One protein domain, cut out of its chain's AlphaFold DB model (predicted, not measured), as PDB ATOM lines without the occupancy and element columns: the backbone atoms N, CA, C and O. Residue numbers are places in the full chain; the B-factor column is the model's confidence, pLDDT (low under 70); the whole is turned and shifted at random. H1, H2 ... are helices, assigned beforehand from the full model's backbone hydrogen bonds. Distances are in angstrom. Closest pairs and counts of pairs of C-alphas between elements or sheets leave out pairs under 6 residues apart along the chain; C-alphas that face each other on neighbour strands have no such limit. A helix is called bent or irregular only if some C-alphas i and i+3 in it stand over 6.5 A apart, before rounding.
ATOM      1  N   LYS A  39     -54.987 -23.164  52.756       92.25
ATOM      2  CA  LYS A  39     -55.649 -21.864  52.962       92.25
ATOM      3  C   LYS A  39     -54.894 -20.912  53.889       92.25
ATOM      4  O   LYS A  39     -55.077 -19.706  53.766       92.25
ATOM      5  N   GLU A  40     -54.027 -21.440  54.748       95.38
ATOM      6  CA  GLU A  40     -53.262 -20.645  55.713       95.38
ATOM      7  C   GLU A  40     -51.988 -20.046  55.113       95.38
ATOM      8  O   GLU A  40     -51.295 -19.297  55.790       95.38
ATOM      9  N   TYR A  41     -51.675 -20.332  53.844       95.56
ATOM     10  CA  TYR A  41     -50.466 -19.844  53.172       95.56
ATOM     11  C   TYR A  41     -50.157 -18.350  53.378       95.56
ATOM     12  O   TYR A  41     -49.008 -18.041  53.700       95.56
ATOM     13  N   PRO A  42     -51.124 -17.412  53.281       96.50
ATOM     14  CA  PRO A  42     -50.846 -15.990  53.488       96.50
ATOM     15  C   PRO A  42     -50.353 -15.669  54.906       96.50
ATOM     16  O   PRO A  42     -49.658 -14.673  55.106       96.50
ATOM     17  N   SER A  43     -50.673 -16.523  55.879       97.50
ATOM     18  CA  SER A  43     -50.380 -16.334  57.299       97.50
ATOM     19  C   SER A  43     -48.978 -16.801  57.714       97.50
ATOM     20  O   SER A  43     -48.581 -16.589  58.859       97.50
ATOM     21  N   HIS A  44     -48.216 -17.442  56.820       96.38
ATOM     22  CA  HIS A  44     -46.906 -18.016  57.148       96.38
ATOM     23  C   HIS A  44     -45.757 -17.018  57.015       96.38
ATOM     24  O   HIS A  44     -45.689 -16.241  56.063       96.38
ATOM     25  N   SER A  45     -44.815 -17.037  57.957       96.12
ATOM     26  CA  SER A  45     -43.697 -16.091  57.950       96.12
ATOM     27  C   SER A  45     -42.793 -16.306  56.736       96.12
ATOM     28  O   SER A  45     -42.502 -17.437  56.348       96.12
ATOM     29  N   TYR A  46     -42.258 -15.212  56.183       94.12
ATOM     30  CA  TYR A  46     -41.251 -15.284  55.117       94.12
ATOM     31  C   TYR A  46     -39.995 -16.060  55.562       94.12
ATOM     32  O   TYR A  46     -39.257 -16.590  54.733       94.12
ATOM     33  N   LYS A  47     -39.758 -16.144  56.879       94.81
ATOM     34  CA  LYS A  47     -38.638 -16.869  57.489       94.81
ATOM     35  C   LYS A  47     -38.635 -18.356  57.125       94.81
ATOM     36  O   LYS A  47     -37.568 -18.955  57.092       94.81
ATOM     37  N   GLU A  48     -39.790 -18.939  56.799       93.81
ATOM     38  CA  GLU A  48     -39.907 -20.341  56.363       93.81
ATOM     39  C   GLU A  48     -39.394 -20.598  54.933       93.81
ATOM     40  O   GLU A  48     -39.250 -21.756  54.518       93.81
ATOM     41  N   ASP A  49     -39.146 -19.531  54.172       91.81
ATOM     42  CA  ASP A  49     -38.630 -19.572  52.804       91.81
ATOM     43  C   ASP A  49     -37.153 -19.143  52.710       91.81
ATOM     44  O   ASP A  49     -36.503 -19.404  51.694       91.81
ATOM     45  N   VAL A  50     -36.596 -18.551  53.773       94.19
ATOM     46  CA  VAL A  50     -35.163 -18.232  53.881       94.19
ATOM     47  C   VAL A  50     -34.371 -19.517  54.127       94.19
ATOM     48  O   VAL A  50     -34.705 -20.303  55.010       94.19
ATOM     49  N   ASN A  51     -33.307 -19.741  53.352       93.12
ATOM     50  CA  ASN A  51     -32.485 -20.960  53.348       93.12
ATOM     51  C   ASN A  51     -33.255 -22.244  53.006       93.12
ATOM     52  O   ASN A  51     -32.768 -23.358  53.221       93.12
ATOM     53  N   ARG A  52     -34.467 -22.110  52.464       90.88
ATOM     54  CA  ARG A  52     -35.228 -23.238  51.943       90.88
ATOM     55  C   ARG A  52     -34.522 -23.795  50.711       90.88
ATOM     56  O   ARG A  52     -34.071 -23.045  49.853       90.88
ATOM     57  N   ILE A  53     -34.524 -25.120  50.576       90.88
ATOM     58  CA  ILE A  53     -34.152 -25.759  49.312       90.88
ATOM     59  C   ILE A  53     -35.309 -25.580  48.322       90.88
ATOM     60  O   ILE A  53     -36.412 -26.105  48.515       90.88
ATOM     61  N   TRP A  54     -35.038 -24.828  47.267       87.44
ATOM     62  CA  TRP A  54     -35.877 -24.666  46.083       87.44
ATOM     63  C   TRP A  54     -35.475 -25.738  45.076       87.44
ATOM     64  O   TRP A  54     -34.322 -26.103  45.055       87.44
ATOM     65  N   ASN A  55     -36.401 -26.350  44.346       86.00
ATOM     66  CA  ASN A  55     -36.155 -27.310  43.247       86.00
ATOM     67  C   ASN A  55     -37.533 -27.716  42.694       86.00
ATOM     68  O   ASN A  55     -37.871 -28.893  42.578       86.00
ATOM     69  N   ILE A  56     -38.403 -26.722  42.497       84.69
ATOM     70  CA  ILE A  56     -39.831 -26.950  42.251       84.69
ATOM     71  C   ILE A  56     -40.083 -27.282  40.774       84.69
ATOM     72  O   ILE A  56     -40.961 -28.082  40.458       84.69
ATOM     73  N   GLY A  57     -39.293 -26.698  39.870       82.19
ATOM     74  CA  GLY A  57     -39.337 -26.953  38.430       82.19
ATOM     75  C   GLY A  57     -37.993 -27.433  37.884       82.19
ATOM     76  O   GLY A  57     -36.958 -27.270  38.520       82.19
ATOM     77  N   GLY A  58     -37.989 -27.988  36.666       83.06
ATOM     78  CA  GLY A  58     -36.777 -28.548  36.042       83.06
ATOM     79  C   GLY A  58     -35.655 -27.537  35.755       83.06
ATOM     80  O   GLY A  58     -34.523 -27.942  35.511       83.06
ATOM     81  N   SER A  59     -35.959 -26.239  35.791       85.44
ATOM     82  CA  SER A  59     -34.986 -25.141  35.662       85.44
ATOM     83  C   SER A  59     -34.852 -24.313  36.943       85.44
ATOM     84  O   SER A  59     -34.189 -23.279  36.931       85.44
ATOM     85  N   ASP A  60     -35.498 -24.734  38.032       85.56
ATOM     86  CA  ASP A  60     -35.430 -24.039  39.311       85.56
ATOM     87  C   ASP A  60     -34.116 -24.392  40.016       85.56
ATOM     88  O   ASP A  60     -33.754 -25.562  40.128       85.56
ATOM     89  N   GLY A  61     -33.378 -23.374  40.452       89.44
ATOM     90  CA  GLY A  61     -32.135 -23.579  41.189       89.44
ATOM     91  C   GLY A  61     -32.385 -24.061  42.623       89.44
ATOM     92  O   GLY A  61     -33.459 -23.805  43.166       89.44
ATOM     93  N   PRO A  62     -31.370 -24.662  43.278       91.56
ATOM     94  CA  PRO A  62     -31.493 -25.247  44.612       91.56
ATOM     95  C   PRO A  62     -31.821 -24.239  45.726       91.56
ATOM     96  O   PRO A  62     -32.279 -24.630  46.792       91.56
ATOM     97  N   ASN A  63     -31.524 -22.952  45.518       91.75
ATOM     98  CA  ASN A  63     -31.535 -21.908  46.544       91.75
ATOM     99  C   ASN A  63     -31.992 -20.566  45.957       91.75
ATOM    100  O   ASN A  63     -31.901 -20.336  44.745       91.75
ATOM    101  N   ARG A  64     -32.380 -19.630  46.828       91.75
ATOM    102  CA  ARG A  64     -32.628 -18.226  46.471       91.75
ATOM    103  C   ARG A  64     -31.490 -17.387  47.040       91.75
ATOM    104  O   ARG A  64     -31.670 -16.631  47.983       91.75
ATOM    105  N   TYR A  65     -30.308 -17.499  46.430       90.50
ATOM    106  CA  TYR A  65     -29.047 -16.977  46.978       90.50
ATOM    107  C   TYR A  65     -29.092 -15.530  47.485       90.50
ATOM    108  O   TYR A  65     -28.464 -15.229  48.496       90.50
ATOM    109  N   ALA A  66     -29.799 -14.626  46.801       89.94
ATOM    110  CA  ALA A  66     -29.941 -13.246  47.264       89.94
ATOM    111  C   ALA A  66     -30.779 -13.160  48.552       89.94
ATOM    112  O   ALA A  66     -30.356 -12.521  49.510       89.94
ATOM    113  N   VAL A  67     -31.923 -13.850  48.594       91.88
ATOM    114  CA  VAL A  67     -32.796 -13.937  49.775       91.88
ATOM    115  C   VAL A  67     -32.025 -14.541  50.945       91.88
ATOM    116  O   VAL A  67     -31.945 -13.930  52.006       91.88
ATOM    117  N   ASP A  68     -31.373 -15.679  50.721       93.69
ATOM    118  CA  ASP A  68     -30.609 -16.395  51.743       93.69
ATOM    119  C   ASP A  68     -29.473 -15.527  52.296       93.69
ATOM    120  O   ASP A  68     -29.283 -15.422  53.507       93.69
ATOM    121  N   LYS A  69     -28.747 -14.827  51.418       91.56
ATOM    122  CA  LYS A  69     -27.626 -13.968  51.810       91.56
ATOM    123  C   LYS A  69     -28.057 -12.729  52.590       91.56
ATOM    124  O   LYS A  69     -27.319 -12.312  53.480       91.56
ATOM    125  N   PHE A  70     -29.187 -12.117  52.241       91.38
ATOM    126  CA  PHE A  70     -29.610 -10.850  52.844       91.38
ATOM    127  C   PHE A  70     -30.560 -11.011  54.028       91.38
ATOM    128  O   PHE A  70     -30.652 -10.090  54.837       91.38
ATOM    129  N   LEU A  71     -31.279 -12.128  54.130       94.56
ATOM    130  CA  LEU A  71     -32.347 -12.298  55.119       94.56
ATOM    131  C   LEU A  71     -32.081 -13.413  56.138       94.56
ATOM    132  O   LEU A  71     -32.919 -13.638  57.012       94.56
ATOM    133  N   SER A  72     -30.932 -14.094  56.059       93.25
ATOM    134  CA  SER A  72     -30.504 -15.046  57.091       93.25
ATOM    135  C   SER A  72     -30.313 -14.380  58.454       93.25
ATOM    136  O   SER A  72     -30.030 -13.183  58.558       93.25
ATOM    137  N   ASP A  73     -30.431 -15.181  59.512       87.19
ATOM    138  CA  ASP A  73     -30.170 -14.741  60.882       87.19
ATOM    139  C   ASP A  73     -28.737 -14.216  61.049       87.19
ATOM    140  O   ASP A  73     -27.787 -14.764  60.487       87.19
ATOM    141  N   GLY A  74     -28.592 -13.139  61.826       82.69
ATOM    142  CA  GLY A  74     -27.306 -12.472  62.062       82.69
ATOM    143  C   GLY A  74     -26.792 -11.639  60.883       82.69
ATOM    144  O   GLY A  74     -25.613 -11.285  60.855       82.69
ATOM    145  N   THR A  75     -27.638 -11.353  59.886       87.00
ATOM    146  CA  THR A  75     -27.311 -10.405  58.814       87.00
ATOM    147  C   THR A  75     -27.876  -9.018  59.126       87.00
ATOM    148  O   THR A  75     -29.060  -8.861  59.429       87.00
ATOM    149  N   LEU A  76     -27.050  -7.979  58.954       80.44
ATOM    150  CA  LEU A  76     -27.448  -6.574  59.143       80.44
ATOM    151  C   LEU A  76     -28.539  -6.104  58.165       80.44
ATOM    152  O   LEU A  76     -29.140  -5.048  58.332       80.44
ATOM    153  N   THR A  77     -28.785  -6.843  57.089       91.81
ATOM    154  CA  THR A  77     -29.824  -6.509  56.109       91.81
ATOM    155  C   THR A  77     -31.192  -7.063  56.494       91.81
ATOM    156  O   THR A  77     -32.199  -6.554  56.000       91.81
ATOM    157  N   LYS A  78     -31.253  -8.037  57.411       94.31
ATOM    158  CA  LYS A  78     -32.515  -8.612  57.872       94.31
ATOM    159  C   LYS A  78     -33.346  -7.600  58.657       94.31
ATOM    160  O   LYS A  78     -34.514  -7.423  58.331       94.31
ATOM    161  N   GLY A  79     -32.757  -6.901  59.631       94.12
ATOM    162  CA  GLY A  79     -33.489  -5.899  60.415       94.12
ATOM    163  C   GLY A  79     -33.984  -4.735  59.553       94.12
ATOM    164  O   GLY A  79     -35.117  -4.293  59.694       94.12
ATOM    165  N   MET A  80     -33.184  -4.316  58.568       94.00
ATOM    166  CA  MET A  80     -33.600  -3.324  57.568       94.00
ATOM    167  C   MET A  80     -34.803  -3.803  56.741       94.00
ATOM    168  O   MET A  80     -35.751  -3.047  56.535       94.00
ATOM    169  N   PHE A  81     -34.782  -5.050  56.266       95.31
ATOM    170  CA  PHE A  81     -35.910  -5.636  55.544       95.31
ATOM    171  C   PHE A  81     -37.169  -5.704  56.411       95.31
ATOM    172  O   PHE A  81     -38.235  -5.288  55.963       95.31
ATOM    173  N   GLU A  82     -37.056  -6.199  57.645       96.38
ATOM    174  CA  GLU A  82     -38.194  -6.321  58.558       96.38
ATOM    175  C   GLU A  82     -38.766  -4.936  58.925       96.38
ATOM    176  O   GLU A  82     -39.985  -4.771  58.941       96.38
ATOM    177  N   ALA A  83     -37.924  -3.909  59.090       95.69
ATOM    178  CA  ALA A  83     -38.373  -2.530  59.290       95.69
ATOM    179  C   ALA A  83     -39.192  -1.997  58.103       95.69
ATOM    180  O   ALA A  83     -40.269  -1.423  58.293       95.69
ATOM    181  N   TYR A  84     -38.731  -2.232  56.870       95.50
ATOM    182  CA  TYR A  84     -39.502  -1.879  55.679       95.50
ATOM    183  C   TYR A  84     -40.783  -2.697  55.546       95.50
ATOM    184  O   TYR A  84     -41.814  -2.137  55.181       95.50
ATOM    185  N   LEU A  85     -40.751  -3.990  55.868       97.00
ATOM    186  CA  LEU A  85     -41.932  -4.847  55.845       97.00
ATOM    187  C   LEU A  85     -43.015  -4.321  56.796       97.00
ATOM    188  O   LEU A  85     -44.170  -4.199  56.389       97.00
ATOM    189  N   VAL A  86     -42.642  -3.952  58.027       97.44
ATOM    190  CA  VAL A  86     -43.562  -3.345  59.001       97.44
ATOM    191  C   VAL A  86     -44.118  -2.022  58.478       97.44
ATOM    192  O   VAL A  86     -45.330  -1.825  58.519       97.44
ATOM    193  N   SER A  87     -43.275  -1.137  57.938       96.31
ATOM    194  CA  SER A  87     -43.721   0.146  57.368       96.31
ATOM    195  C   SER A  87     -44.698  -0.043  56.195       96.31
ATOM    196  O   SER A  87     -45.769   0.566  56.165       96.31
ATOM    197  N   ILE A  88     -44.386  -0.951  55.263       96.69
ATOM    198  CA  ILE A  88     -45.239  -1.271  54.113       96.69
ATOM    199  C   ILE A  88     -46.583  -1.822  54.578       96.69
ATOM    200  O   ILE A  88     -47.616  -1.366  54.099       96.69
ATOM    201  N   VAL A  89     -46.604  -2.784  55.501       98.06
ATOM    202  CA  VAL A  89     -47.870  -3.353  55.984       98.06
ATOM    203  C   VAL A  89     -48.656  -2.319  56.789       98.06
ATOM    204  O   VAL A  89     -49.856  -2.176  56.564       98.06
ATOM    205  N   LYS A  90     -48.007  -1.527  57.651       97.69
ATOM    206  CA  LYS A  90     -48.682  -0.488  58.443       97.69
ATOM    207  C   LYS A  90     -49.446   0.510  57.567       97.69
ATOM    208  O   LYS A  90     -50.594   0.801  57.887       97.69
ATOM    209  N   HIS A  91     -48.856   0.945  56.451       96.69
ATOM    210  CA  HIS A  91     -49.365   2.086  55.678       96.69
ATOM    211  C   HIS A  91     -49.912   1.765  54.281       96.69
ATOM    212  O   HIS A  91     -50.733   2.511  53.755       96.69
ATOM    213  N   ILE A  92     -49.444   0.692  53.640       96.12
ATOM    214  CA  ILE A  92     -49.692   0.432  52.211       96.12
ATOM    215  C   ILE A  92     -50.432  -0.888  52.000       96.12
ATOM    216  O   ILE A  92     -51.433  -0.918  51.286       96.12
ATOM    217  N   PHE A  93     -49.934  -1.978  52.582       97.81
ATOM    218  CA  PHE A  93     -50.416  -3.341  52.351       97.81
ATOM    219  C   PHE A  93     -51.220  -3.854  53.553       97.81
ATOM    220  O   PHE A  93     -50.856  -4.829  54.206       97.81
ATOM    221  N   ASN A  94     -52.314  -3.161  53.856       98.38
ATOM    222  CA  ASN A  94     -53.303  -3.541  54.864       98.38
ATOM    223  C   ASN A  94     -54.719  -3.419  54.277       98.38
ATOM    224  O   ASN A  94     -54.900  -2.726  53.269       98.38
ATOM    225  N   PRO A  95     -55.731  -4.070  54.880       98.38
ATOM    226  CA  PRO A  95     -57.111  -4.043  54.392       98.38
ATOM    227  C   PRO A  95     -57.682  -2.636  54.192       98.38
ATOM    228  O   PRO A  95     -58.502  -2.453  53.299       98.38
ATOM    229  N   VAL A  96     -57.260  -1.632  54.964       98.19
ATOM    230  CA  VAL A  96     -57.796  -0.268  54.856       98.19
ATOM    231  C   VAL A  96     -57.228   0.451  53.633       98.19
ATOM    232  O   VAL A  96     -57.981   0.917  52.777       98.19
ATOM    233  N   ALA A  97     -55.901   0.500  53.511       97.50
ATOM    234  CA  ALA A  97     -55.227   1.152  52.392       97.50
ATOM    235  C   ALA A  97     -55.499   0.437  51.056       97.50
ATOM    236  O   ALA A  97     -55.716   1.086  50.029       97.50
ATOM    237  N   MET A  98     -55.527  -0.901  51.062       98.12
ATOM    238  CA  MET A  98     -55.808  -1.685  49.859       98.12
ATOM    239  C   MET A  98     -57.263  -1.561  49.415       98.12
ATOM    240  O   MET A  98     -57.488  -1.408  48.216       98.12
ATOM    241  N   ARG A  99     -58.233  -1.535  50.344       98.25
ATOM    242  CA  ARG A  99     -59.656  -1.337  50.020       98.25
ATOM    243  C   ARG A  99     -59.870  -0.064  49.212       98.25
ATOM    244  O   ARG A  99     -60.457  -0.131  48.141       98.25
ATOM    245  N   ALA A 100     -59.323   1.063  49.671       96.25
ATOM    246  CA  ALA A 100     -59.476   2.346  48.984       96.25
ATOM    247  C   ALA A 100     -58.995   2.294  47.519       96.25
ATOM    248  O   ALA A 100     -59.644   2.830  46.624       96.25
ATOM    249  N   LYS A 101     -57.874   1.608  47.258       96.06
ATOM    250  CA  LYS A 101     -57.351   1.426  45.895       96.06
ATOM    251  C   LYS A 101     -58.213   0.470  45.078       96.06
ATOM    252  O   LYS A 101     -58.542   0.776  43.935       96.06
ATOM    253  N   VAL A 102     -58.548  -0.686  45.645       97.94
ATOM    254  CA  VAL A 102     -59.329  -1.727  44.970       97.94
ATOM    255  C   VAL A 102     -60.706  -1.198  44.585       97.94
ATOM    256  O   VAL A 102     -61.103  -1.375  43.438       97.94
ATOM    257  N   ASP A 103     -61.379  -0.478  45.480       98.06
ATOM    258  CA  ASP A 103     -62.691   0.113  45.219       98.06
ATOM    259  C   ASP A 103     -62.621   1.149  44.091       98.06
ATOM    260  O   ASP A 103     -63.451   1.114  43.186       98.06
ATOM    261  N   ALA A 104     -61.594   2.007  44.067       97.56
ATOM    262  CA  ALA A 104     -61.410   2.982  42.991       97.56
ATOM    263  C   ALA A 104     -61.198   2.314  41.617       97.56
ATOM    264  O   ALA A 104     -61.756   2.745  40.603       97.56
ATOM    265  N   TYR A 105     -60.406   1.235  41.559       97.69
ATOM    266  CA  TYR A 105     -60.254   0.452  40.330       97.69
ATOM    267  C   TYR A 105     -61.542  -0.280  39.957       97.69
ATOM    268  O   TYR A 105     -61.907  -0.306  38.781       97.69
ATOM    269  N   ALA A 106     -62.239  -0.849  40.939       97.94
ATOM    270  CA  ALA A 106     -63.485  -1.558  40.715       97.94
ATOM    271  C   ALA A 106     -64.563  -0.617  40.172       97.94
ATOM    272  O   ALA A 106     -65.159  -0.925  39.146       97.94
ATOM    273  N   GLU A 107     -64.753   0.557  40.771       98.12
ATOM    274  CA  GLU A 107     -65.679   1.585  40.288       98.12
ATOM    275  C   GLU A 107     -65.394   1.962  38.830       98.12
ATOM    276  O   GLU A 107     -66.306   2.023  38.005       98.12
ATOM    277  N   ARG A 108     -64.113   2.142  38.488       97.88
ATOM    278  CA  ARG A 108     -63.690   2.494  37.132       97.88
ATOM    279  C   ARG A 108     -63.929   1.377  36.111       97.88
ATOM    280  O   ARG A 108     -64.308   1.665  34.980       97.88
ATOM    281  N   ILE A 109     -63.626   0.127  36.462       97.38
ATOM    282  CA  ILE A 109     -63.562  -0.995  35.508       97.38
ATOM    283  C   ILE A 109     -64.905  -1.726  35.397       97.38
ATOM    284  O   ILE A 109     -65.265  -2.222  34.330       97.38
ATOM    285  N   ARG A 110     -65.676  -1.791  36.484       97.50
ATOM    286  CA  ARG A 110     -66.889  -2.610  36.570       97.50
ATOM    287  C   ARG A 110     -67.948  -2.294  35.501       97.50
ATOM    288  O   ARG A 110     -68.516  -3.256  34.983       97.50
ATOM    289  N   PRO A 111     -68.226  -1.029  35.114       97.69
ATOM    290  CA  PRO A 111     -69.178  -0.738  34.036       97.69
ATOM    291  C   PRO A 111     -68.774  -1.354  32.691       97.69
ATOM    292  O   PRO A 111     -69.630  -1.884  31.983       97.69
ATOM    293  N   GLU A 112     -67.477  -1.342  32.376       96.88
ATOM    294  CA  GLU A 112     -66.936  -1.943  31.153       96.88
ATOM    295  C   GLU A 112     -67.089  -3.464  31.178       96.88
ATOM    296  O   GLU A 112     -67.515  -4.058  30.196       96.88
ATOM    297  N   LEU A 113     -66.836  -4.103  32.325       95.94
ATOM    298  CA  LEU A 113     -67.044  -5.546  32.474       95.94
ATOM    299  C   LEU A 113     -68.516  -5.942  32.332       95.94
ATOM    300  O   LEU A 113     -68.819  -6.969  31.733       95.94
ATOM    301  N   ILE A 114     -69.445  -5.135  32.853       96.56
ATOM    302  CA  ILE A 114     -70.885  -5.365  32.659       96.56
ATOM    303  C   ILE A 114     -71.237  -5.290  31.174       96.56
ATOM    304  O   ILE A 114     -71.978  -6.141  30.680       96.56
ATOM    305  N   TRP A 115     -70.719  -4.283  30.471       95.06
ATOM    306  CA  TRP A 115     -70.930  -4.150  29.037       95.06
ATOM    307  C   TRP A 115     -70.332  -5.341  28.273       95.06
ATOM    308  O   TRP A 115     -71.057  -5.978  27.509       95.06
ATOM    309  N   GLU A 116     -69.079  -5.713  28.536       92.19
ATOM    310  CA  GLU A 116     -68.400  -6.855  27.909       92.19
ATOM    311  C   GLU A 116     -69.193  -8.154  28.115       92.19
ATOM    312  O   GLU A 116     -69.549  -8.830  27.150       92.19
ATOM    313  N   TYR A 117     -69.580  -8.461  29.357       91.31
ATOM    314  CA  TYR A 117     -70.323  -9.683  29.685       91.31
ATOM    315  C   TYR A 117     -71.786  -9.678  29.219       91.31
ATOM    316  O   TYR A 117     -72.430 -10.728  29.233       91.31
ATOM    317  N   SER A 118     -72.327  -8.532  28.793       91.62
ATOM    318  CA  SER A 118     -73.663  -8.460  28.185       91.62
ATOM    319  C   SER A 118     -73.681  -8.914  26.723       91.62
ATOM    320  O   SER A 118     -74.739  -9.270  26.198       91.62
ATOM    321  N   ASN A 119     -72.519  -8.924  26.065       89.12
ATOM    322  CA  ASN A 119     -72.400  -9.289  24.665       89.12
ATOM    323  C   ASN A 119     -72.087 -10.786  24.509       89.12
ATOM    324  O   ASN A 119     -71.286 -11.349  25.256       89.12
ATOM    325  N   PRO A 120     -72.665 -11.463  23.502       84.56
ATOM    326  CA  PRO A 120     -72.243 -12.813  23.174       84.56
ATOM    327  C   PRO A 120     -70.797 -12.789  22.661       84.56
ATOM    328  O   PRO A 120     -70.466 -12.041  21.734       84.56
ATOM    329  N   HIS A 121     -69.952 -13.650  23.232       78.81
ATOM    330  CA  HIS A 121     -68.577 -13.838  22.778       78.81
ATOM    331  C   HIS A 121     -68.555 -14.169  21.280       78.81
ATOM    332  O   HIS A 121     -69.074 -15.197  20.847       78.81
ATOM    333  N   GLN A 122     -67.916 -13.313  20.481       78.81
ATOM    334  CA  GLN A 122     -67.869 -13.460  19.020       78.81
ATOM    335  C   GLN A 122     -66.961 -14.612  18.555       78.81
ATOM    336  O   GLN A 122     -67.022 -15.027  17.401       78.81
ATOM    337  N   TYR A 123     -66.109 -15.134  19.444       77.19
ATOM    338  CA  TYR A 123     -65.169 -16.203  19.131       77.19
ATOM    339  C   TYR A 123     -65.139 -17.274  20.224       77.19
ATOM    340  O   TYR A 123     -64.697 -17.036  21.352       77.19
ATOM    341  N   SER A 124     -65.525 -18.497  19.861       69.44
ATOM    342  CA  SER A 124     -65.311 -19.696  20.668       69.44
ATOM    343  C   SER A 124     -64.139 -20.497  20.095       69.44
ATOM    344  O   SER A 124     -64.034 -20.736  18.894       69.44
ATOM    345  N   SER A 125     -63.198 -20.889  20.958       70.06
ATOM    346  CA  SER A 125     -62.089 -21.750  20.541       70.06
ATOM    347  C   SER A 125     -62.548 -23.204  20.593       70.06
ATOM    348  O   SER A 125     -63.081 -23.642  21.610       70.06
ATOM    349  N   LEU A 126     -62.278 -23.966  19.530       68.56
ATOM    350  CA  LEU A 126     -62.635 -25.388  19.417       68.56
ATOM    351  C   LEU A 126     -61.987 -26.277  20.497       68.56
ATOM    352  O   LEU A 126     -62.467 -27.377  20.741       68.56
ATOM    353  N   ASN A 127     -60.918 -25.804  21.149       65.25
ATOM    354  CA  ASN A 127     -60.116 -26.578  22.105       65.25
ATOM    355  C   ASN A 127     -60.095 -25.997  23.520       65.25
ATOM    356  O   ASN A 127     -59.320 -26.451  24.365       65.25
ATOM    357  N   SER A 128     -60.899 -24.979  23.813       59.28
ATOM    358  CA  SER A 128     -60.759 -24.311  25.096       59.28
ATOM    359  C   SER A 128     -61.694 -24.883  26.154       59.28
ATOM    360  O   SER A 128     -62.902 -24.669  26.095       59.28
ATOM    361  N   LYS A 129     -61.117 -25.481  27.203       59.62
ATOM    362  CA  LYS A 129     -61.736 -25.544  28.540       59.62
ATOM    363  C   LYS A 129     -61.754 -24.131  29.150       59.62
ATOM    364  O   LYS A 129     -61.129 -23.879  30.183       59.62
ATOM    365  N   LYS A 130     -62.361 -23.182  28.434       68.94
ATOM    366  CA  LYS A 130     -62.467 -21.787  28.852       68.94
ATOM    367  C   LYS A 130     -63.381 -21.738  30.057       68.94
ATOM    368  O   LYS A 130     -64.407 -22.406  30.109       68.94
ATOM    369  N   TYR A 131     -62.949 -20.973  31.039       75.31
ATOM    370  CA  TYR A 131     -63.829 -20.581  32.110       75.31
ATOM    371  C   TYR A 131     -64.498 -19.288  31.693       75.31
ATOM    372  O   TYR A 131     -63.818 -18.343  31.299       75.31
ATOM    373  N   GLU A 132     -65.820 -19.292  31.737       83.94
ATOM    374  CA  GLU A 132     -66.621 -18.114  31.458       83.94
ATOM    375  C   GLU A 132     -66.698 -17.302  32.745       83.94
ATOM    376  O   GLU A 132     -67.433 -17.648  33.678       83.94
ATOM    377  N   PHE A 133     -65.849 -16.275  32.801       87.69
ATOM    378  CA  PHE A 133     -65.915 -15.262  33.839       87.69
ATOM    379  C   PHE A 133     -67.171 -14.421  33.648       87.69
ATOM    380  O   PHE A 133     -67.576 -14.132  32.521       87.69
ATOM    381  N   ASN A 134     -67.780 -14.040  34.759       91.38
ATOM    382  CA  ASN A 134     -68.918 -13.143  34.800       91.38
ATOM    383  C   ASN A 134     -68.701 -12.065  35.873       91.38
ATOM    384  O   ASN A 134     -67.681 -12.034  36.566       91.38
ATOM    385  N   ILE A 135     -69.685 -11.177  36.026       94.81
ATOM    386  CA  ILE A 135     -69.601 -10.087  37.001       94.81
ATOM    387  C   ILE A 135     -69.535 -10.586  38.454       94.81
ATOM    388  O   ILE A 135     -68.906  -9.953  39.293       94.81
ATOM    389  N   GLU A 136     -70.122 -11.749  38.750       94.12
ATOM    390  CA  GLU A 136     -70.030 -12.370  40.073       94.12
ATOM    391  C   GLU A 136     -68.606 -12.864  40.356       94.12
ATOM    392  O   GLU A 136     -68.121 -12.692  41.470       94.12
ATOM    393  N   ASP A 137     -67.891 -13.428  39.379       93.69
ATOM    394  CA  ASP A 137     -66.481 -13.795  39.568       93.69
ATOM    395  C   ASP A 137     -65.599 -12.572  39.835       93.69
ATOM    396  O   ASP A 137     -64.664 -12.659  40.627       93.69
ATOM    397  N   PHE A 138     -65.898 -11.440  39.189       94.81
ATOM    398  CA  PHE A 138     -65.219 -10.173  39.454       94.81
ATOM    399  C   PHE A 138     -65.474  -9.698  40.892       94.81
ATOM    400  O   PHE A 138     -64.524  -9.504  41.651       94.81
ATOM    401  N   ASP A 139     -66.745  -9.597  41.293       95.31
ATOM    402  CA  ASP A 139     -67.133  -9.115  42.624       95.31
ATOM    403  C   ASP A 139     -66.617 -10.072  43.733       95.31
ATOM    404  O   ASP A 139     -66.091  -9.641  44.760       95.31
ATOM    405  N   THR A 140     -66.684 -11.394  43.526       95.31
ATOM    406  CA  THR A 140     -66.177 -12.394  44.491       95.31
ATOM    407  C   THR A 140     -64.651 -12.477  44.540       95.31
ATOM    408  O   THR A 140     -64.090 -12.700  45.618       95.31
ATOM    409  N   GLY A 141     -63.974 -12.281  43.405       95.25
ATOM    410  CA  GLY A 141     -62.515 -12.257  43.301       95.25
ATOM    411  C   GLY A 141     -61.875 -11.083  44.043       95.25
ATOM    412  O   GLY A 141     -60.735 -11.193  44.483       95.25
ATOM    413  N   ILE A 142     -62.610  -9.992  44.258       96.88
ATOM    414  CA  ILE A 142     -62.169  -8.910  45.142       96.88
ATOM    415  C   ILE A 142     -62.200  -9.363  46.605       96.88
ATOM    416  O   ILE A 142     -61.219  -9.178  47.318       96.88
ATOM    417  N   GLU A 143     -63.288  -9.989  47.054       96.44
ATOM    418  CA  GLU A 143     -63.526 -10.199  48.488       96.44
ATOM    419  C   GLU A 143     -62.881 -11.457  49.076       96.44
ATOM    420  O   GLU A 143     -62.213 -11.375  50.101       96.44
ATOM    421  N   LYS A 144     -63.141 -12.629  48.486       94.06
ATOM    422  CA  LYS A 144     -62.934 -13.928  49.170       94.06
ATOM    423  C   LYS A 144     -62.465 -15.075  48.275       94.06
ATOM    424  O   LYS A 144     -62.407 -16.231  48.696       94.06
ATOM    425  N   GLY A 145     -62.231 -14.777  47.004       89.44
ATOM    426  CA  GLY A 145     -61.880 -15.764  45.998       89.44
ATOM    427  C   GLY A 145     -63.109 -16.374  45.342       89.44
ATOM    428  O   GLY A 145     -64.228 -16.345  45.860       89.44
ATOM    429  N   GLY A 146     -62.887 -16.900  44.143       85.88
ATOM    430  CA  GLY A 146     -63.936 -17.411  43.267       85.88
ATOM    431  C   GLY A 146     -63.729 -18.878  42.916       85.88
ATOM    432  O   GLY A 146     -62.941 -19.599  43.524       85.88
ATOM    433  N   ARG A 147     -64.395 -19.343  41.858       83.88
ATOM    434  CA  ARG A 147     -64.354 -20.769  41.476       83.88
ATOM    435  C   ARG A 147     -62.975 -21.220  40.950       83.88
ATOM    436  O   ARG A 147     -62.744 -22.416  40.789       83.88
ATOM    437  N   ARG A 148     -62.063 -20.280  40.666       83.56
ATOM    438  CA  ARG A 148     -60.701 -20.518  40.144       83.56
ATOM    439  C   ARG A 148     -59.572 -20.157  41.114       83.56
ATOM    440  O   ARG A 148     -58.442 -20.566  40.871       83.56
ATOM    441  N   HIS A 149     -59.863 -19.416  42.181       87.19
ATOM    442  CA  HIS A 149     -58.845 -18.830  43.054       87.19
ATOM    443  C   HIS A 149     -59.235 -19.060  44.504       87.19
ATOM    444  O   HIS A 149     -60.390 -18.876  44.880       87.19
ATOM    445  N   ALA A 150     -58.273 -19.491  45.316       91.81
ATOM    446  CA  ALA A 150     -58.533 -19.810  46.709       91.81
ATOM    447  C   ALA A 150     -58.788 -18.561  47.570       91.81
ATOM    448  O   ALA A 150     -59.491 -18.672  48.570       91.81
ATOM    449  N   TRP A 151     -58.252 -17.417  47.183       96.25
ATOM    450  CA  TRP A 151     -58.438 -16.162  47.889       96.25
ATOM    451  C   TRP A 151     -58.857 -15.091  46.897       96.25
ATOM    452  O   TRP A 151     -58.699 -15.249  45.681       96.25
ATOM    453  N   GLY A 152     -59.446 -14.040  47.434       96.44
ATOM    454  CA  GLY A 152     -59.616 -12.772  46.766       96.44
ATOM    455  C   GLY A 152     -58.477 -11.833  47.132       96.44
ATOM    456  O   GLY A 152     -57.518 -12.191  47.816       96.44
ATOM    457  N   ILE A 153     -58.575 -10.600  46.659       97.56
ATOM    458  CA  ILE A 153     -57.593  -9.573  47.001       97.56
ATOM    459  C   ILE A 153     -57.710  -9.235  48.494       97.56
ATOM    460  O   ILE A 153     -56.720  -9.191  49.221       97.56
ATOM    461  N   MET A 154     -58.924  -9.022  48.993       98.12
ATOM    462  CA  MET A 154     -59.122  -8.445  50.320       98.12
ATOM    463  C   MET A 154     -58.915  -9.445  51.459       98.12
ATOM    464  O   MET A 154     -58.252  -9.098  52.436       98.12
ATOM    465  N   ASP A 155     -59.391 -10.686  51.341       97.25
ATOM    466  CA  ASP A 155     -59.152 -11.723  52.358       97.25
ATOM    467  C   ASP A 155     -57.673 -12.141  52.441       97.25
ATOM    468  O   ASP A 155     -57.141 -12.281  53.544       97.25
ATOM    469  N   TRP A 156     -56.966 -12.260  51.314       98.00
ATOM    470  CA  TRP A 156     -55.516 -12.461  51.314       98.00
ATOM    471  C   TRP A 156     -54.801 -11.255  51.932       98.00
ATOM    472  O   TRP A 156     -53.833 -11.444  52.670       98.00
ATOM    473  N   THR A 157     -55.277 -10.024  51.682       98.38
ATOM    474  CA  THR A 157     -54.665  -8.804  52.257       98.38
ATOM    475  C   THR A 157     -54.754  -8.875  53.759       98.38
ATOM    476  O   THR A 157     -53.750  -8.712  54.444       98.38
ATOM    477  N   GLN A 158     -55.964  -9.137  54.248       98.44
ATOM    478  CA  GLN A 158     -56.277  -9.223  55.658       98.44
ATOM    479  C   GLN A 158     -55.403 -10.283  56.329       98.44
ATOM    480  O   GLN A 158     -54.663  -9.962  57.254       98.44
ATOM    481  N   ALA A 159     -55.410 -11.512  55.804       98.38
ATOM    482  CA  ALA A 159     -54.635 -12.612  56.364       98.38
ATOM    483  C   ALA A 159     -53.133 -12.292  56.411       98.38
ATOM    484  O   ALA A 159     -52.478 -12.520  57.429       98.38
ATOM    485  N   ARG A 160     -52.584 -11.710  55.333       98.25
ATOM    486  CA  ARG A 160     -51.161 -11.367  55.283       98.25
ATOM    487  C   ARG A 160     -50.803 -10.224  56.228       98.25
ATOM    488  O   ARG A 160     -49.794 -10.311  56.925       98.25
ATOM    489  N   ALA A 161     -51.608  -9.164  56.244       98.56
ATOM    490  CA  ALA A 161     -51.389  -8.000  57.092       98.56
ATOM    491  C   ALA A 161     -51.485  -8.371  58.576       98.56
ATOM    492  O   ALA A 161     -50.600  -8.008  59.343       98.56
ATOM    493  N   ASP A 162     -52.493  -9.160  58.961       98.69
ATOM    494  CA  ASP A 162     -52.686  -9.620  60.339       98.69
ATOM    495  C   ASP A 162     -51.546 -10.522  60.810       98.69
ATOM    496  O   ASP A 162     -51.075 -10.390  61.941       98.69
ATOM    497  N   ALA A 163     -51.063 -11.422  59.949       98.44
ATOM    498  CA  ALA A 163     -49.945 -12.293  60.285       98.44
ATOM    499  C   ALA A 163     -48.653 -11.504  60.522       98.44
ATOM    500  O   ALA A 163     -47.978 -11.731  61.526       98.44
ATOM    501  N   VAL A 164     -48.337 -10.539  59.651       98.19
ATOM    502  CA  VAL A 164     -47.153  -9.679  59.808       98.19
ATOM    503  C   VAL A 164     -47.300  -8.761  61.028       98.19
ATOM    504  O   VAL A 164     -46.370  -8.661  61.827       98.19
ATOM    505  N   ALA A 165     -48.470  -8.147  61.222       97.75
ATOM    506  CA  ALA A 165     -48.790  -7.330  62.395       97.75
ATOM    507  C   ALA A 165     -48.585  -8.100  63.703       97.75
ATOM    508  O   ALA A 165     -47.918  -7.623  64.622       97.75
ATOM    509  N   LYS A 166     -49.086  -9.337  63.759       97.62
ATOM    510  CA  LYS A 166     -48.917 -10.235  64.901       97.62
ATOM    511  C   LYS A 166     -47.466 -10.666  65.100       97.62
ATOM    512  O   LYS A 166     -47.016 -10.724  66.241       97.62
ATOM    513  N   GLU A 167     -46.749 -10.996  64.026       96.94
ATOM    514  CA  GLU A 167     -45.355 -11.452  64.096       96.94
ATOM    515  C   GLU A 167     -44.426 -10.377  64.676       96.94
ATOM    516  O   GLU A 167     -43.552 -10.703  65.478       96.94
ATOM    517  N   PHE A 168     -44.634  -9.111  64.308       96.75
ATOM    518  CA  PHE A 168     -43.778  -7.985  64.707       96.75
ATOM    519  C   PHE A 168     -44.399  -7.066  65.769       96.75
ATOM    520  O   PHE A 168     -43.820  -6.036  66.104       96.75
ATOM    521  N   GLY A 169     -45.568  -7.428  66.300       96.12
ATOM    522  CA  GLY A 169     -46.199  -6.751  67.432       96.12
ATOM    523  C   GLY A 169     -46.583  -5.293  67.175       96.12
ATOM    524  O   GLY A 169     -46.328  -4.458  68.036       96.12
ATOM    525  N   PHE A 170     -47.191  -4.988  66.026       96.31
ATOM    526  CA  PHE A 170     -47.678  -3.641  65.699       96.31
ATOM    527  C   PHE A 170     -49.131  -3.661  65.213       96.31
ATOM    528  O   PHE A 170     -49.672  -4.704  64.851       96.31
ATOM    529  N   GLU A 171     -49.752  -2.485  65.152       97.25
ATOM    530  CA  GLU A 171     -51.058  -2.281  64.518       97.25
ATOM    531  C   GLU A 171     -50.909  -1.452  63.234       97.25
ATOM    532  O   GLU A 171     -50.188  -0.451  63.220       97.25
ATOM    533  N   TYR A 172     -51.590  -1.856  62.157       97.56
ATOM    534  CA  TYR A 172     -51.664  -1.083  60.915       97.56
ATOM    535  C   TYR A 172     -52.739   0.010  60.975       97.56
ATOM    536  O   TYR A 172     -53.578   0.033  61.879       97.56
ATOM    537  N   ASP A 173     -52.700   0.929  60.013       97.81
ATOM    538  CA  ASP A 173     -53.581   2.092  59.978       97.81
ATOM    539  C   ASP A 173     -55.063   1.719  59.876       97.81
ATOM    540  O   ASP A 173     -55.458   0.763  59.209       97.81
ATOM    541  N   THR A 174     -55.906   2.526  60.516       97.31
ATOM    542  CA  THR A 174     -57.374   2.431  60.406       97.31
ATOM    543  C   THR A 174     -57.956   3.497  59.481       97.31
ATOM    544  O   THR A 174     -59.172   3.607  59.352       97.31
ATOM    545  N   TYR A 175     -57.091   4.290  58.851       96.44
ATOM    546  CA  TYR A 175     -57.436   5.338  57.903       96.44
ATOM    547  C   TYR A 175     -56.516   5.235  56.675       96.44
ATOM    548  O   TYR A 175     -55.305   5.093  56.854       96.44
ATOM    549  N   PRO A 176     -57.045   5.279  55.438       94.62
ATOM    550  CA  PRO A 176     -56.215   5.209  54.241       94.62
ATOM    551  C   PRO A 176     -55.449   6.524  54.065       94.62
ATOM    552  O   PRO A 176     -56.041   7.562  53.781       94.62
ATOM    553  N   ILE A 177     -54.127   6.482  54.228       93.38
ATOM    554  CA  ILE A 177     -53.290   7.683  54.162       93.38
ATOM    555  C   ILE A 177     -53.279   8.301  52.757       93.38
ATOM    556  O   ILE A 177     -53.165   7.607  51.742       93.38
ATOM    557  N   THR A 178     -53.357   9.627  52.695       91.69
ATOM    558  CA  THR A 178     -53.140  10.397  51.465       91.69
ATOM    559  C   THR A 178     -51.654  10.744  51.288       91.69
ATOM    560  O   THR A 178     -50.876  10.647  52.241       91.69
ATOM    561  N   PRO A 179     -51.221  11.208  50.098       91.00
ATOM    562  CA  PRO A 179     -49.876  11.761  49.936       91.00
ATOM    563  C   PRO A 179     -49.572  12.928  50.888       91.00
ATOM    564  O   PRO A 179     -48.429  13.084  51.306       91.00
ATOM    565  N   ALA A 180     -50.582  13.728  51.251       91.81
ATOM    566  CA  ALA A 180     -50.426  14.809  52.219       91.81
ATOM    567  C   ALA A 180     -50.193  14.258  53.634       91.81
ATOM    568  O   ALA A 180     -49.257  14.688  54.299       91.81
ATOM    569  N   ASP A 181     -50.968  13.252  54.053       92.44
ATOM    570  CA  ASP A 181     -50.769  12.591  55.350       92.44
ATOM    571  C   ASP A 181     -49.387  11.938  55.441       92.44
ATOM    572  O   ASP A 181     -48.721  12.046  56.466       92.44
ATOM    573  N   ALA A 182     -48.925  11.306  54.356       90.44
ATOM    574  CA  ALA A 182     -47.623  10.650  54.303       90.44
ATOM    575  C   ALA A 182     -46.450  11.610  54.581       90.44
ATOM    576  O   ALA A 182     -45.455  11.192  55.169       90.44
ATOM    577  N   ASN A 183     -46.572  12.891  54.211       90.75
ATOM    578  CA  ASN A 183     -45.554  13.908  54.497       90.75
ATOM    579  C   ASN A 183     -45.485  14.288  55.986       90.75
ATOM    580  O   ASN A 183     -44.451  14.770  56.445       90.75
ATOM    581  N   GLU A 184     -46.562  14.056  56.739       92.81
ATOM    582  CA  GLU A 184     -46.650  14.356  58.172       92.81
ATOM    583  C   GLU A 184     -46.224  13.168  59.056       92.81
ATOM    584  O   GLU A 184     -45.983  13.327  60.260       92.81
ATOM    585  N   ILE A 185     -46.096  11.964  58.484       91.06
ATOM    586  CA  ILE A 185     -45.653  10.773  59.216       91.06
ATOM    587  C   ILE A 185     -44.147  10.870  59.480       91.06
ATOM    588  O   ILE A 185     -43.308  10.791  58.583       91.06
ATOM    589  N   LYS A 186     -43.794  11.008  60.760       88.81
ATOM    590  CA  LYS A 186     -42.402  11.004  61.215       88.81
ATOM    591  C   LYS A 186     -41.912   9.570  61.375       88.81
ATOM    592  O   LYS A 186     -42.451   8.827  62.194       88.81
ATOM    593  N   VAL A 187     -40.861   9.226  60.638       90.12
ATOM    594  CA  VAL A 187     -40.199   7.917  60.693       90.12
ATOM    595  C   VAL A 187     -38.698   8.077  60.892       90.12
ATOM    596  O   VAL A 187     -38.084   9.012  60.366       90.12
ATOM    597  N   SER A 188     -38.098   7.158  61.643       89.81
ATOM    598  CA  SER A 188     -36.643   7.043  61.711       89.81
ATOM    599  C   SER A 188     -36.091   6.514  60.377       89.81
ATOM    600  O   SER A 188     -36.683   5.602  59.794       89.81
ATOM    601  N   PRO A 189     -34.951   7.031  59.878       88.69
ATOM    602  CA  PRO A 189     -34.294   6.460  58.709       88.69
ATOM    603  C   PRO A 189     -33.953   4.986  58.936       88.69
ATOM    604  O   PRO A 189     -33.377   4.626  59.963       88.69
ATOM    605  N   VAL A 190     -34.271   4.140  57.959       89.50
ATOM    606  CA  VAL A 190     -33.907   2.723  58.007       89.50
ATOM    607  C   VAL A 190     -32.495   2.555  57.451       89.50
ATOM    608  O   VAL A 190     -32.231   2.835  56.282       89.50
ATOM    609  N   THR A 191     -31.584   2.074  58.289       89.00
ATOM    610  CA  THR A 191     -30.220   1.678  57.910       89.00
ATOM    611  C   THR A 191     -30.023   0.181  58.152       89.00
ATOM    612  O   THR A 191     -30.816  -0.412  58.884       89.00
ATOM    613  N   PRO A 192     -28.972  -0.457  57.600       91.25
ATOM    614  CA  PRO A 192     -28.610  -1.813  58.002       91.25
ATOM    615  C   PRO A 192     -28.518  -1.922  59.530       91.25
ATOM    616  O   PRO A 192     -27.853  -1.110  60.176       91.25
ATOM    617  N   MET A 193     -29.227  -2.896  60.094       90.25
ATOM    618  CA  MET A 193     -29.387  -3.114  61.525       90.25
ATOM    619  C   MET A 193     -29.627  -4.599  61.805       90.25
ATOM    620  O   MET A 193     -30.182  -5.327  60.977       90.25
ATOM    621  N   GLU A 194     -29.230  -5.041  62.992       88.81
ATOM    622  CA  GLU A 194     -29.581  -6.377  63.466       88.81
ATOM    623  C   GLU A 194     -31.093  -6.502  63.662       88.81
ATOM    624  O   GLU A 194     -31.777  -5.534  63.999       88.81
ATOM    625  N   ALA A 195     -31.617  -7.709  63.456       90.44
ATOM    626  CA  ALA A 195     -33.034  -7.963  63.664       90.44
ATOM    627  C   ALA A 195     -33.392  -7.856  65.158       90.44
ATOM    628  O   ALA A 195     -32.811  -8.555  65.990       90.44
ATOM    629  N   SER A 196     -34.355  -6.995  65.498       84.12
ATOM    630  CA  SER A 196     -34.786  -6.722  66.881       84.12
ATOM    631  C   SER A 196     -36.184  -7.267  67.197       84.12
ATOM    632  O   SER A 196     -36.512  -7.478  68.363       84.12
ATOM    633  N   GLY A 197     -37.014  -7.484  66.170       82.06
ATOM    634  CA  GLY A 197     -38.410  -7.907  66.306       82.06
ATOM    635  C   GLY A 197     -39.406  -6.786  66.638       82.06
ATOM    636  O   GLY A 197     -40.603  -7.048  66.605       82.06
ATOM    637  N   ASN A 198     -38.948  -5.554  66.903       86.06
ATOM    638  CA  ASN A 198     -39.798  -4.366  67.030       86.06
ATOM    639  C   ASN A 198     -39.254  -3.253  66.128       86.06
ATOM    640  O   ASN A 198     -38.112  -2.822  66.289       86.06
ATOM    641  N   TYR A 199     -40.098  -2.786  65.210       93.25
ATOM    642  CA  TYR A 199     -39.744  -1.789  64.203       93.25
ATOM    643  C   TYR A 199     -40.689  -0.583  64.186       93.25
ATOM    644  O   TYR A 199     -40.757   0.138  63.189       93.25
ATOM    645  N   GLU A 200     -41.439  -0.348  65.267       86.31
ATOM    646  CA  GLU A 200     -42.442   0.722  65.295       86.31
ATOM    647  C   GLU A 200     -41.846   2.111  65.049       86.31
ATOM    648  O   GLU A 200     -42.472   2.913  64.362       86.31
ATOM    649  N   GLU A 201     -40.629   2.387  65.522       88.56
ATOM    650  CA  GLU A 201     -39.965   3.681  65.298       88.56
ATOM    651  C   GLU A 201     -39.659   3.968  63.816       88.56
ATOM    652  O   GLU A 201     -39.625   5.124  63.392       88.56
ATOM    653  N   TYR A 202     -39.468   2.916  63.015       90.75
ATOM    654  CA  TYR A 202     -39.190   3.009  61.579       90.75
ATOM    655  C   TYR A 202     -40.464   3.083  60.746       90.75
ATOM    656  O   TYR A 202     -40.450   3.562  59.615       90.75
ATOM    657  N   ALA A 203     -41.570   2.599  61.303       90.75
ATOM    658  CA  ALA A 203     -42.875   2.687  60.676       90.75
ATOM    659  C   ALA A 203     -43.602   3.980  61.066       90.75
ATOM    660  O   ALA A 203     -44.389   4.485  60.289       90.75
ATOM    661  N   GLY A 204     -43.316   4.566  62.228       90.38
ATOM    662  CA  GLY A 204     -44.012   5.753  62.711       90.38
ATOM    663  C   GLY A 204     -45.353   5.429  63.375       90.38
ATOM    664  O   GLY A 204     -45.704   4.273  63.646       90.38
ATOM    665  N   GLN A 205     -46.099   6.483  63.704       91.25
ATOM    666  CA  GLN A 205     -47.369   6.377  64.425       91.25
ATOM    667  C   GLN A 205     -48.464   5.712  63.578       91.25
ATOM    668  O   GLN A 205     -48.519   5.898  62.365       91.25
ATOM    669  N   LYS A 206     -49.369   4.975  64.234       94.12
ATOM    670  CA  LYS A 206     -50.600   4.476  63.606       94.12
ATOM    671  C   LYS A 206     -51.494   5.651  63.220       94.12
ATOM    672  O   LYS A 206     -51.778   6.514  64.054       94.12
ATOM    673  N   VAL A 207     -51.994   5.644  61.991       94.94
ATOM    674  CA  VAL A 207     -52.904   6.671  61.485       94.94
ATOM    675  C   VAL A 207     -54.353   6.227  61.674       94.94
ATOM    676  O   VAL A 207     -54.777   5.158  61.229       94.94
ATOM    677  N   THR A 208     -55.122   7.056  62.379       95.81
ATOM    678  CA  THR A 208     -56.538   6.796  62.698       95.81
ATOM    679  C   THR A 208     -57.494   7.834  62.103       95.81
ATOM    680  O   THR A 208     -58.707   7.681  62.210       95.81
ATOM    681  N   GLY A 209     -56.950   8.845  61.424       94.56
ATOM    682  CA  GLY A 209     -57.664   9.906  60.722       94.56
ATOM    683  C   GLY A 209     -56.681  10.803  59.956       94.56
ATOM    684  O   GLY A 209     -55.477  10.536  60.005       94.56
ATOM    685  N   PRO A 210     -57.169  11.855  59.275       92.38
ATOM    686  CA  PRO A 210     -56.320  12.804  58.559       92.38
ATOM    687  C   PRO A 210     -55.255  13.418  59.477       92.38
ATOM    688  O   PRO A 210     -55.550  13.815  60.607       92.38
ATOM    689  N   LEU A 211     -54.019  13.489  58.988       89.94
ATOM    690  CA  LEU A 211     -52.890  14.130  59.668       89.94
ATOM    691  C   LEU A 211     -52.613  15.518  59.095       89.94
ATOM    692  O   LEU A 211     -52.266  16.435  59.840       89.94
ATOM    693  N   ALA A 212     -52.769  15.670  57.781       86.12
ATOM    694  CA  ALA A 212     -52.656  16.968  57.140       86.12
ATOM    695  C   ALA A 212     -53.900  17.821  57.452       86.12
ATOM    696  O   ALA A 212     -55.018  17.294  57.486       86.12
ATOM    697  N   PRO A 213     -53.748  19.140  57.676       75.44
ATOM    698  CA  PRO A 213     -54.898  20.021  57.824       75.44
ATOM    699  C   PRO A 213     -55.761  19.958  56.559       75.44
ATOM    700  O   PRO A 213     -55.230  20.006  55.448       75.44
TER     701      PRO A 213
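AT A GLANCE: This is residues 39 to 213 of the 243 residues of an uncharacterized protein of Piromyces sp. (strain E2) (UniProt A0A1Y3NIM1). H5 and H6 lie end to end in nearly one line, and the bent H4 runs back alongside them; H3 meets the far part of H6 at a slant, with H8 packed on H3 and H2 at the corner where H3 begins. H1 packs on H6, H7 sits by itself among loops, and the loop tip of residues 122 to 130 sticks out. The printed part has 175 residues, with eight named helices, H1 to H8 in order, and no named strand; its class is all helix, though under half of the residues are in named elements. It is loose, with a radius of gyration of the C-alphas of 20.5 A, and flat, spanning 58 by 54 by 22 A.

HOW THE PARTS SIT: Start at H1, residues 39 to 43, which touches H6, residues 153 to 168, the hub; their closest C-alphas, Pro 42 and Arg 160, are 5.0 A apart. H2, residues 65 to 71, and H3, residues 76 to 91, touch only at the corner, closest at C-alphas 71 and 78, 4.6 A. Residues 86 to 90 of H3 touch H6, opposite ways at a steep tilt of 49 degrees, closest at Val 89 and Ala 161, C-alphas 5.9 A apart. H4, residues 95 to 118, was assigned as one helix by its hydrogen bonds but is bent, with C-alphas 108 and 111 at 7.1 A; its arms H4a, residues 95 to 108, and H4b, residues 111 to 118, stand at 61 degrees. H4a touches H6 with residues 95 to 99, opposite ways at a shallow tilt of 18 degrees, closest at C-alphas 95 and 158, 5.4 A. H4b and H5, residues 135 to 143, form a helical hairpin and only just touch, with 3 pairs of C-alphas within 8 A, closest at Ile 114 and Ile 135, 6.5 A. H5 touches H6 the same way at a shallow tilt of 6 degrees, closest at C-alphas 142 and 153, 5.0 A. H7, residues 179 to 184, touches no helix; H8, residues 200 to 203, touches H3, closest at C-alphas 203 and 87, 4.3 A. Every O i to N i+4 pair is within hydrogen-bond range in H2, H4b and H6; the counts are 11 of 12 in H3, 9 of 10 in H4a, 4 of 5 in H5, 1 of 2 in H7, and 0 of 1 in H1, where 1 of 2 O i to N i+3 pairs is, while H8 is too short for an i+4 pair.

IN THESE COORDINATES: Find C-alpha 39 at (-55.649, -21.864, 52.962), where H1 begins; it is irregular, with C-alphas 39 and 42 at 7.6 A. H3 is 23.8 A long, H4a 19.6 A, H5 13.0 A and H6 22.5 A, from C-alpha 153 at (-57.593, -9.573, 47.001). H8 ends at C-alpha 203, (-42.875, 2.687, 60.676).

THE WHOLE: The C-alphas farthest apart, Leu 126 and Pro 213, are 60.0 A apart. The printed part has no cut; the links H1 to H2, H4 to H5 and H7 to H8 are long. Mean pLDDT of the printed part is 91.6; residue 124 and residues 126 to 130 are under 70.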